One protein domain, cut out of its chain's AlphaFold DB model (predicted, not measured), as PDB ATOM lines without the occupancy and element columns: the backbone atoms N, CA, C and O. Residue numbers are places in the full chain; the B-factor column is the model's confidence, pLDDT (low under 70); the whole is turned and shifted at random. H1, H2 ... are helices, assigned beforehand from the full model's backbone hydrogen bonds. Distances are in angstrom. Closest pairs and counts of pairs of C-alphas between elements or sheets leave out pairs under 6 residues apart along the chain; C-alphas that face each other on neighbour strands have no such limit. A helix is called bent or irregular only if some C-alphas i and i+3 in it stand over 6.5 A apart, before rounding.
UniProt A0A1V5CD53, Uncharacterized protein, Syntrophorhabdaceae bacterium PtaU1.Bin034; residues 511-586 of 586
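What this domain is: This is residues 511 to 586 of the 586 residues of an uncharacterized protein of Syntrophorhabdaceae bacterium PtaU1.Bin034 (UniProt A0A1V5CD53). One long helix, H2, makes the length of a flat, three-helix arrangement, and two shorter helices, H1 and H3, lie over the same long side of it. H1 folds back along the first part of H2 as a helical hairpin, while H3 comes back slantwise over a later part and meets H1 at a corner, end to end; a tail without a named element, residues 579 to 586, follows H3 on the side away from H2. The printed part has 76 residues with three named helices, H1, H2 and H3 in that order, and no named strand; the class is all helix. The whole is loose, with a radius of gyration of the C-alphas of 15.2 A, and spans 49 by 30 by 15 A.

Where its parts are: H1 is residues 513 to 521, 12.3 A from first to last C-alpha; it begins at C-alpha 513, at (-41.443, 16.335, 31.307). After a tight link of 4 residues comes H2, residues 526 to 555, the longest helix at 43.1 A, running from C-alpha 526 at (-36.404, 8.560, 45.619) to C-alpha 555 at (-62.392, 36.061, 25.055). A short link of 8 residues leads to H3, residues 564 to 578, 21.3 A long, which ends at C-alpha 578, at (-42.607, 18.676, 24.698). H3 is irregular: C-alphas 567 and 570 are 7.4 A apart.

How they stand to each other: H1 and H2 form a helical hairpin and run opposite ways at a shallow tilt of 6 degrees. They only just touch, with 3 pairs of C-alphas within 8 A, and H2 does so with residues 529 to 533 alone; the closest C-alphas are those of Ile 520 and Ala 529, 6.2 A apart. H2 touches H3 with residues 540 to 550 alone, through 19 pairs of C-alphas within 8 A. The closest C-alphas of these two helices are those of Ser 546 and Glu 566, 4.7 A apart. H2 and H3 run opposite ways at a steep tilt of 47 degrees. H1 and H3 touch only at their ends, and H3 does so with residues 576 to 578 alone; the closest C-alphas are those of Ile 513 and Leu 577, 5.5 A apart. These two run the same way at a steep tilt of 45 degrees. In H1 and H2 every O i to N i+4 pair is within hydrogen-bond range; in H3, 9 of 11 are.

The domain as a whole: The two C-alphas farthest apart in the domain are those of Glu 523 and Leu 557, at 49.0 A. The first and last printed C-alphas, of Leu 511 and Val 586, are 20.0 A apart, and residue 586 is the chain's last. Residues 522 to 527, of which 526 and 527 belong to H2, stand free. The printed part has no cut and no long link between its helices. Its mean pLDDT is 89.8, and residues 584 to 586 are under 70.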
ATOM      1  N   LEU A 511     -37.570  21.602  34.873       93.25
ATOM      2  CA  LEU A 511     -37.379  20.588  33.832       93.25
ATOM      3  C   LEU A 511     -38.642  20.410  32.984       93.25
ATOM      4  O   LEU A 511     -39.756  20.393  33.507       93.25
ATOM      5  N   CYS A 512     -38.473  20.207  31.675       95.94
ATOM      6  CA  CYS A 512     -39.565  19.675  30.866       95.94
ATOM      7  C   CYS A 512     -39.809  18.199  31.225       95.94
ATOM      8  O   CYS A 512     -38.904  17.507  31.695       95.94
ATOM      9  N   ILE A 513     -41.015  17.698  30.962       96.06
ATOM     10  CA  ILE A 513     -41.443  16.335  31.307       96.06
ATOM     11  C   ILE A 513     -40.485  15.276  30.752       96.06
ATOM     12  O   ILE A 513     -40.128  14.342  31.467       96.06
ATOM     13  N   LYS A 514     -40.019  15.445  29.508       95.88
ATOM     14  CA  LYS A 514     -39.050  14.536  28.879       95.88
ATOM     15  C   LYS A 514     -37.769  14.417  29.713       95.88
ATOM     16  O   LYS A 514     -37.360  13.315  30.064       95.88
ATOM     17  N   HIS A 515     -37.140  15.546  30.033       96.69
ATOM     18  CA  HIS A 515     -35.867  15.546  30.755       96.69
ATOM     19  C   HIS A 515     -36.032  15.213  32.239       96.69
ATOM     20  O   HIS A 515     -35.118  14.642  32.825       96.69
ATOM     21  N   LEU A 516     -37.194  15.499  32.835       96.56
ATOM     22  CA  LEU A 516     -37.532  15.012  34.170       96.56
ATOM     23  C   LEU A 516     -37.581  13.478  34.198       96.56
ATOM     24  O   LEU A 516     -36.983  12.876  35.083       96.56
ATOM     25  N   ALA A 517     -38.238  12.846  33.220       96.94
ATOM     26  CA  ALA A 517     -38.282  11.387  33.116       96.94
ATOM     27  C   ALA A 517     -36.876  10.791  32.941       96.94
ATOM     28  O   ALA A 517     -36.483   9.928  33.717       96.94
ATOM     29  N   MET A 518     -36.080  11.331  32.011       96.69
ATOM     30  CA  MET A 518     -34.693  10.888  31.798       96.69
ATOM     31  C   MET A 518     -33.822  11.028  33.052       96.69
ATOM     32  O   MET A 518     -32.973  10.179  33.323       96.69
ATOM     33  N   LEU A 519     -34.015  12.103  33.820       96.12
ATOM     34  CA  LEU A 519     -33.296  12.315  35.068       96.12
ATOM     35  C   LEU A 519     -33.687  11.267  36.122       96.12
ATOM     36  O   LEU A 519     -32.801  10.715  36.769       96.12
ATOM     37  N   ILE A 520     -34.984  10.976  36.268       96.06
ATOM     38  CA  ILE A 520     -35.508   9.974  37.214       96.06
ATOM     39  C   ILE A 520     -35.032   8.563  36.850       96.06
ATOM     40  O   ILE A 520     -34.597   7.827  37.735       96.06
ATOM     41  N   ASP A 521     -35.050   8.212  35.563       95.94
ATOM     42  CA  ASP A 521     -34.551   6.922  35.065       95.94
ATOM     43  C   ASP A 521     -33.049   6.737  35.344       95.94
ATOM     44  O   ASP A 521     -32.545   5.620  35.421       95.94
ATOM     45  N   GLY A 522     -32.324   7.840  35.541       92.81
ATOM     46  CA  GLY A 522     -30.896   7.877  35.812       92.81
ATOM     47  C   GLY A 522     -30.470   7.609  37.263       92.81
ATOM     48  O   GLY A 522     -29.418   8.118  37.647       92.81
ATOM     49  N   GLU A 523     -31.252   6.851  38.038       92.69
ATOM     50  CA  GLU A 523     -30.965   6.438  39.429       92.69
ATOM     51  C   GLU A 523     -30.829   7.598  40.441       92.69
ATOM     52  O   GLU A 523     -29.935   7.619  41.288       92.69
ATOM     53  N   VAL A 524     -31.730   8.582  40.383       93.75
ATOM     54  CA  VAL A 524     -31.812   9.645  41.404       93.75
ATOM     55  C   VAL A 524     -32.467   9.119  42.688       93.75
ATOM     56  O   VAL A 524     -33.370   8.284  42.642       93.75
ATOM     57  N   ASP A 525     -32.033   9.636  43.842       94.44
ATOM     58  CA  ASP A 525     -32.621   9.310  45.145       94.44
ATOM     59  C   ASP A 525     -34.164   9.481  45.147       94.44
ATOM     60  O   ASP A 525     -34.668  10.510  44.679       94.44
ATOM     61  N   PRO A 526     -34.944   8.514  45.675       94.62
ATOM     62  CA  PRO A 526     -36.404   8.560  45.619       94.62
ATOM     63  C   PRO A 526     -37.059   9.760  46.318       94.62
ATOM     64  O   PRO A 526     -38.157  10.161  45.918       94.62
ATOM     65  N   ASP A 527     -36.456  10.318  47.374       93.06
ATOM     66  CA  ASP A 527     -36.968  11.528  48.028       93.06
ATOM     67  C   ASP A 527     -36.712  12.762  47.151       93.06
ATOM     68  O   ASP A 527     -37.611  13.589  46.970       93.06
ATOM     69  N   VAL A 528     -35.529  12.850  46.530       91.19
ATOM     70  CA  VAL A 528     -35.193  13.913  45.566       91.19
ATOM     71  C   VAL A 528     -36.105  13.853  44.339       91.19
ATOM     72  O   VAL A 528     -36.660  14.876  43.938       91.19
ATOM     73  N   ALA A 529     -36.335  12.663  43.779       93.38
ATOM     74  CA  ALA A 529     -37.241  12.471  42.651       93.38
ATOM     75  C   ALA A 529     -38.672  12.929  42.986       93.38
ATOM     76  O   ALA A 529     -39.281  13.681  42.223       93.38
ATOM     77  N   ARG A 530     -39.198  12.548  44.162       93.75
ATOM     78  CA  ARG A 530     -40.518  13.005  44.637       93.75
ATOM     79  C   ARG A 530     -40.593  14.525  44.762       93.75
ATOM     80  O   ARG A 530     -41.598  15.111  44.357       93.75
ATOM     81  N   LYS A 531     -39.542  15.157  45.289       90.44
ATOM     82  CA  LYS A 531     -39.460  16.618  45.406       90.44
ATOM     83  C   LYS A 531     -39.492  17.297  44.031       90.44
ATOM     84  O   LYS A 531     -40.322  18.176  43.824       90.44
ATOM     85  N   LEU A 532     -38.674  16.841  43.079       91.00
ATOM     86  CA  LEU A 532     -38.627  17.388  41.716       91.00
ATOM     87  C   LEU A 532     -39.966  17.257  40.981       91.00
ATOM     88  O   LEU A 532     -40.397  18.186  40.298       91.00
ATOM     89  N   ILE A 533     -40.650  16.118  41.138       93.00
ATOM     90  CA  ILE A 533     -41.987  15.907  40.569       93.00
ATOM     91  C   ILE A 533     -42.985  16.903  41.169       93.00
ATOM     92  O   ILE A 533     -43.755  17.514  40.427       93.00
ATOM     93  N   ALA A 534     -42.971  17.090  42.492       91.56
ATOM     94  CA  ALA A 534     -43.867  18.026  43.165       91.56
ATOM     95  C   ALA A 534     -43.616  19.480  42.727       91.56
ATOM     96  O   ALA A 534     -44.565  20.206  42.434       91.56
ATOM     97  N   GLU A 535     -42.353  19.892  42.615       90.31
ATOM     98  CA  GLU A 535     -41.975  21.221  42.118       90.31
ATOM     99  C   GLU A 535     -42.411  21.425  40.662       90.31
ATOM    100  O   GLU A 535     -43.030  22.436  40.332       90.31
ATOM    101  N   THR A 536     -42.188  20.429  39.802       90.00
ATOM    102  CA  THR A 536     -42.620  20.478  38.396       90.00
ATOM    103  C   THR A 536     -44.144  20.561  38.278       90.00
ATOM    104  O   THR A 536     -44.661  21.321  37.459       90.00
ATOM    105  N   ALA A 537     -44.886  19.836  39.124       93.19
ATOM    106  CA  ALA A 537     -46.345  19.899  39.159       93.19
ATOM    107  C   ALA A 537     -46.855  21.302  39.531       93.19
ATOM    108  O   ALA A 537     -47.787  21.798  38.896       93.19
ATOM    109  N   LEU A 538     -46.219  21.968  40.501       90.38
ATOM    110  CA  LEU A 538     -46.553  23.344  40.882       90.38
ATOM    111  C   LEU A 538     -46.305  24.337  39.738       90.38
ATOM    112  O   LEU A 538     -47.135  25.214  39.496       90.38
ATOM    113  N   VAL A 539     -45.197  24.186  39.005       90.31
ATOM    114  CA  VAL A 539     -44.898  25.023  37.830       90.31
ATOM    115  C   VAL A 539     -45.941  24.807  36.730       90.31
ATOM    116  O   VAL A 539     -46.494  25.775  36.209       90.31
ATOM    117  N   LEU A 540     -46.264  23.553  36.404       90.69
ATOM    118  CA  LEU A 540     -47.272  23.228  35.390       90.69
ATOM    119  C   LEU A 540     -48.663  23.750  35.763       90.69
ATOM    120  O   LEU A 540     -49.372  24.259  34.895       90.69
ATOM    121  N   GLN A 541     -49.045  23.653  37.040       93.12
ATOM    122  CA  GLN A 541     -50.303  24.208  37.524       93.12
ATOM    123  C   GLN A 541     -50.356  25.723  37.302       93.12
ATOM    124  O   GLN A 541     -51.318  26.211  36.713       93.12
ATOM    125  N   ARG A 542     -49.304  26.453  37.692       92.25
ATOM    126  CA  ARG A 542     -49.226  27.908  37.494       92.25
ATOM    127  C   ARG A 542     -49.326  28.291  36.019       92.25
ATOM    128  O   ARG A 542     -50.136  29.135  35.655       92.25
ATOM    129  N   VAL A 543     -48.549  27.639  35.154       92.69
ATOM    130  CA  VAL A 543     -48.579  27.910  33.708       92.69
ATOM    131  C   VAL A 543     -49.969  27.624  33.127       92.69
ATOM    132  O   VAL A 543     -50.465  28.404  32.317       92.69
ATOM    133  N   SER A 544     -50.634  26.554  33.575       95.50
ATOM    134  CA  SER A 544     -52.014  26.237  33.189       95.50
ATOM    135  C   SER A 544     -53.005  27.324  33.623       95.50
ATOM    136  O   SER A 544     -53.830  27.756  32.816       95.50
ATOM    137  N   GLU A 545     -52.904  27.820  34.859       95.44
ATOM    138  CA  GLU A 545     -53.720  28.933  35.363       95.44
ATOM    139  C   GLU A 545     -53.503  30.206  34.523       95.44
ATOM    140  O   GLU A 545     -54.477  30.832  34.091       95.44
ATOM    141  N   SER A 546     -52.252  30.528  34.181       94.12
ATOM    142  CA  SER A 546     -51.902  31.646  33.291       94.12
ATOM    143  C   SER A 546     -52.468  31.463  31.874       94.12
ATOM    144  O   SER A 546     -53.041  32.397  31.309       94.12
ATOM    145  N   MET A 547     -52.418  30.251  31.303       93.38
ATOM    146  CA  MET A 547     -53.043  29.941  30.007       93.38
ATOM    147  C   MET A 547     -54.574  30.087  30.047       93.38
ATOM    148  O   MET A 547     -55.174  30.613  29.107       93.38
ATOM    149  N   GLN A 548     -55.226  29.645  31.125       96.06
ATOM    150  CA  GLN A 548     -56.674  29.795  31.295       96.06
ATOM    151  C   GLN A 548     -57.067  31.267  31.447       96.06
ATOM    152  O   GLN A 548     -58.003  31.727  30.787       96.06
ATOM    153  N   SER A 549     -56.322  32.023  32.256       95.06
ATOM    154  CA  SER A 549     -56.513  33.465  32.423       95.06
ATOM    155  C   SER A 549     -56.357  34.207  31.093       95.06
ATOM    156  O   SER A 549     -57.215  35.020  30.734       95.06
ATOM    157  N   TYR A 550     -55.338  33.851  30.302       94.31
ATOM    158  CA  TYR A 550     -55.137  34.380  28.955       94.31
ATOM    159  C   TYR A 550     -56.375  34.192  28.069       94.31
ATOM    160  O   TYR A 550     -56.876  35.153  27.474       94.31
ATOM    161  N   VAL A 551     -56.910  32.966  28.000       93.88
ATOM    162  CA  VAL A 551     -58.101  32.648  27.195       93.88
ATOM    163  C   VAL A 551     -59.323  33.434  27.679       93.88
ATOM    164  O   VAL A 551     -60.021  34.031  26.856       93.88
ATOM    165  N   LEU A 552     -59.562  33.493  28.994       94.19
ATOM    166  CA  LEU A 552     -60.695  34.217  29.580       94.19
ATOM    167  C   LEU A 552     -60.634  35.722  29.282       94.19
ATOM    168  O   LEU A 552     -61.614  36.305  28.812       94.19
ATOM    169  N   LYS A 553     -59.478  36.357  29.500       91.81
ATOM    170  CA  LYS A 553     -59.282  37.796  29.259       91.81
ATOM    171  C   LYS A 553     -59.374  38.139  27.774       91.81
ATOM    172  O   LYS A 553     -60.039  39.114  27.407       91.81
ATOM    173  N   ARG A 554     -58.776  37.319  26.902       88.31
ATOM    174  CA  ARG A 554     -58.839  37.509  25.445       88.31
ATOM    175  C   ARG A 554     -60.260  37.317  24.909       88.31
ATOM    176  O   ARG A 554     -60.691  38.119  24.081       88.31
ATOM    177  N   GLY A 555     -60.989  36.313  25.401       86.62
ATOM    178  CA  GLY A 555     -62.392  36.061  25.055       86.62
ATOM    179  C   GLY A 555     -63.334  37.178  25.513       86.62
ATOM    180  O   GLY A 555     -64.244  37.553  24.781       86.62
ATOM    181  N   ALA A 556     -63.062  37.790  26.669       88.88
ATOM    182  CA  ALA A 556     -63.798  38.949  27.176       88.88
ATOM    183  C   ALA A 556     -63.432  40.285  26.490       88.88
ATOM    184  O   ALA A 556     -63.895  41.336  26.929       88.88
ATOM    185  N   LEU A 557     -62.583  40.267  25.450       82.31
ATOM    186  CA  LEU A 557     -62.027  41.449  24.774       82.31
ATOM    187  C   LEU A 557     -61.244  42.404  25.700       82.31
ATOM    188  O   LEU A 557     -60.999  43.552  25.336       82.31
ATOM    189  N   ARG A 558     -60.786  41.928  26.865       84.31
ATOM    190  CA  ARG A 558     -60.001  42.690  27.854       84.31
ATOM    191  C   ARG A 558     -58.504  42.465  27.659       84.31
ATOM    192  O   ARG A 558     -57.806  41.985  28.552       84.31
ATOM    193  N   ARG A 559     -58.021  42.734  26.444       76.31
ATOM    194  CA  ARG A 559     -56.614  42.488  26.063       76.31
ATOM    195  C   ARG A 559     -55.629  43.322  26.883       76.31
ATOM    196  O   ARG A 559     -54.497  42.908  27.073       76.31
ATOM    197  N   ASP A 560     -56.086  44.455  27.393       85.44
ATOM    198  CA  ASP A 560     -55.352  45.382  28.247       85.44
ATOM    199  C   ASP A 560     -55.120  44.876  29.681       85.44
ATOM    200  O   ASP A 560     -54.429  45.541  30.446       85.44
ATOM    201  N   LEU A 561     -55.714  43.738  30.059       88.75
ATOM    202  CA  LEU A 561     -55.506  43.093  31.360       88.75
ATOM    203  C   LEU A 561     -54.543  41.901  31.295       88.75
ATOM    204  O   LEU A 561     -54.354  41.238  32.317       88.75
ATOM    205  N   LEU A 562     -54.004  41.581  30.116       88.25
ATOM    206  CA  LEU A 562     -53.027  40.508  29.963       88.25
ATOM    207  C   LEU A 562     -51.672  40.961  30.512       88.25
ATOM    208  O   LEU A 562     -51.238  42.072  30.214       88.25
ATOM    209  N   ASN A 563     -51.015  40.105  31.289       91.00
ATOM    210  CA  ASN A 563     -49.612  40.295  31.666       91.00
ATOM    211  C   ASN A 563     -48.682  39.444  30.771       91.00
ATOM    212  O   ASN A 563     -49.145  38.574  30.029       91.00
ATOM    213  N   ASP A 564     -47.373  39.693  30.833       87.31
ATOM    214  CA  ASP A 564     -46.388  39.003  29.984       87.31
ATOM    215  C   ASP A 564     -46.328  37.489  30.244       87.31
ATOM    216  O   ASP A 564     -46.121  36.699  29.315       87.31
ATOM    217  N   GLU A 565     -46.568  37.064  31.489       89.75
ATOM    218  CA  GLU A 565     -46.647  35.648  31.856       89.75
ATOM    219  C   GLU A 565     -47.804  34.965  31.117       89.75
ATOM    220  O   GLU A 565     -47.597  33.965  30.441       89.75
ATOM    221  N   GLU A 566     -49.006  35.538  31.145       92.50
ATOM    222  CA  GLU A 566     -50.189  35.032  30.443       92.50
ATOM    223  C   GLU A 566     -49.993  35.009  28.923       92.50
ATOM    224  O   GLU A 566     -50.403  34.054  28.259       92.50
ATOM    225  N   VAL A 567     -49.353  36.041  28.359       89.69
ATOM    226  CA  VAL A 567     -49.070  36.129  26.916       89.69
ATOM    227  C   VAL A 567     -48.109  35.029  26.469       89.69
ATOM    228  O   VAL A 567     -48.289  34.457  25.392       89.69
ATOM    229  N   SER A 568     -47.108  34.712  27.289       90.31
ATOM    230  CA  SER A 568     -46.080  33.713  26.982       90.31
ATOM    231  C   SER A 568     -46.411  32.300  27.483       90.31
ATOM    232  O   SER A 568     -45.788  31.335  27.029       90.31
ATOM    233  N   ALA A 569     -47.424  32.142  28.343       92.50
ATOM    234  CA  ALA A 569     -47.739  30.895  29.041       92.50
ATOM    235  C   ALA A 569     -47.943  29.699  28.104       92.50
ATOM    236  O   ALA A 569     -47.530  28.590  28.428       92.50
ATOM    237  N   TYR A 570     -48.526  29.897  26.916       92.62
ATOM    238  CA  TYR A 570     -48.718  28.800  25.961       92.62
ATOM    239  C   TYR A 570     -47.389  28.254  25.416       92.62
ATOM    240  O   TYR A 570     -47.247  27.043  25.256       92.62
ATOM    241  N   LEU A 571     -46.400  29.120  25.155       89.56
ATOM    242  CA  LEU A 571     -45.070  28.691  24.711       89.56
ATOM    243  C   LEU A 571     -44.336  27.982  25.838       89.56
ATOM    244  O   LEU A 571     -43.738  26.934  25.605       89.56
ATOM    245  N   VAL A 572     -44.412  28.525  27.054       91.25
ATOM    246  CA  VAL A 572     -43.825  27.901  28.243       91.25
ATOM    247  C   VAL A 572     -44.442  26.525  28.479       91.25
ATOM    248  O   VAL A 572     -43.713  25.551  28.629       91.25
ATOM    249  N   GLY A 573     -45.771  26.418  28.455       92.69
ATOM    250  CA  GLY A 573     -46.492  25.166  28.673       92.69
ATOM    251  C   GLY A 573     -46.123  24.106  27.639       92.69
ATOM    252  O   GLY A 573     -45.780  22.985  28.005       92.69
ATOM    253  N   LEU A 574     -46.095  24.471  26.353       91.94
ATOM    254  CA  LEU A 574     -45.619  23.574  25.296       91.94
ATOM    255  C   LEU A 574     -44.151  23.175  25.500       91.94
ATOM    256  O   LEU A 574     -43.820  22.005  25.332       91.94
ATOM    257  N   THR A 575     -43.291  24.105  25.922       90.81
ATOM    258  CA  THR A 575     -41.873  23.822  26.203       90.81
ATOM    259  C   THR A 575     -41.704  22.858  27.378       90.81
ATOM    260  O   THR A 575     -40.877  21.950  27.320       90.81
ATOM    261  N   LEU A 576     -42.497  23.001  28.441       92.50
ATOM    262  CA  LEU A 576     -42.465  22.088  29.583       92.50
ATOM    263  C   LEU A 576     -43.013  20.701  29.225       92.50
ATOM    264  O   LEU A 576     -42.519  19.707  29.745       92.50
ATOM    265  N   LEU A 577     -43.995  20.608  28.330       93.56
ATOM    266  CA  LEU A 577     -44.582  19.327  27.927       93.56
ATOM    267  C   LEU A 577     -43.729  18.579  26.896       93.56
ATOM    268  O   LEU A 577     -43.506  17.379  27.043       93.56
ATOM    269  N   ALA A 578     -43.257  19.277  25.864       89.75
ATOM    270  CA  ALA A 578     -42.607  18.676  24.698       89.75
ATOM    271  C   ALA A 578     -41.090  18.931  24.626       89.75
ATOM    272  O   ALA A 578     -40.408  18.339  23.793       89.75
ATOM    273  N   GLY A 579     -40.547  19.788  25.494       90.88
ATOM    274  CA  GLY A 579     -39.206  20.353  25.332       90.88
ATOM    275  C   GLY A 579     -39.196  21.555  24.382       90.88
ATOM    276  O   GLY A 579     -40.212  21.922  23.792       90.88
ATOM    277  N   ASP A 580     -38.040  22.207  24.244       88.06
ATOM    278  CA  ASP A 580     -37.899  23.353  23.339       88.06
ATOM    279  C   ASP A 580     -38.090  22.914  21.875       88.06
ATOM    280  O   ASP A 580     -37.385  22.035  21.374       88.06
ATOM    281  N   ARG A 581     -39.023  23.571  21.169       83.25
ATOM    282  CA  ARG A 581     -39.333  23.329  19.747       83.25
ATOM    283  C   ARG A 581     -38.121  23.433  18.823       83.25
ATOM    284  O   ARG A 581     -38.153  22.916  17.717       83.25
ATOM    285  N   LYS A 582     -37.072  24.154  19.229       79.12
ATOM    286  CA  LYS A 582     -35.844  24.284  18.440       79.12
ATOM    287  C   LYS A 582     -35.016  23.001  18.445       79.12
ATOM    288  O   LYS A 582     -34.124  22.886  17.612       79.12
ATOM    289  N   LEU A 583     -35.285  22.069  19.359       78.06
ATOM    290  CA  LEU A 583     -34.502  20.849  19.562       78.06
ATOM    291  C   LEU A 583     -35.117  19.605  18.909       78.06
ATOM    292  O   LEU A 583     -34.406  18.624  18.709       78.06
ATOM    293  N   PHE A 584     -36.404  19.642  18.559       63.53
ATOM    294  CA  PHE A 584     -37.137  18.499  18.015       63.53
ATOM    295  C   PHE A 584     -37.846  18.884  16.708       63.53
ATOM    296  O   PHE A 584     -38.324  20.013  16.593       63.53
ATOM    297  N   PRO A 585     -37.929  17.981  15.714       47.88
ATOM    298  CA  PRO A 585     -38.783  18.207  14.556       47.88
ATOM    299  C   PRO A 585     -40.245  18.226  15.017       47.88
ATOM    300  O   PRO A 585     -40.637  17.402  15.844       47.88
ATOM    301  N   VAL A 586     -41.033  19.160  14.479       35.72
ATOM    302  CA  VAL A 586     -42.505  19.106  14.539       35.72
ATOM    303  C   VAL A 586     -43.009  18.055  13.562       35.72
ATOM    304  O   VAL A 586     -42.460  18.014  12.435       35.72
TER     305      VAL A 586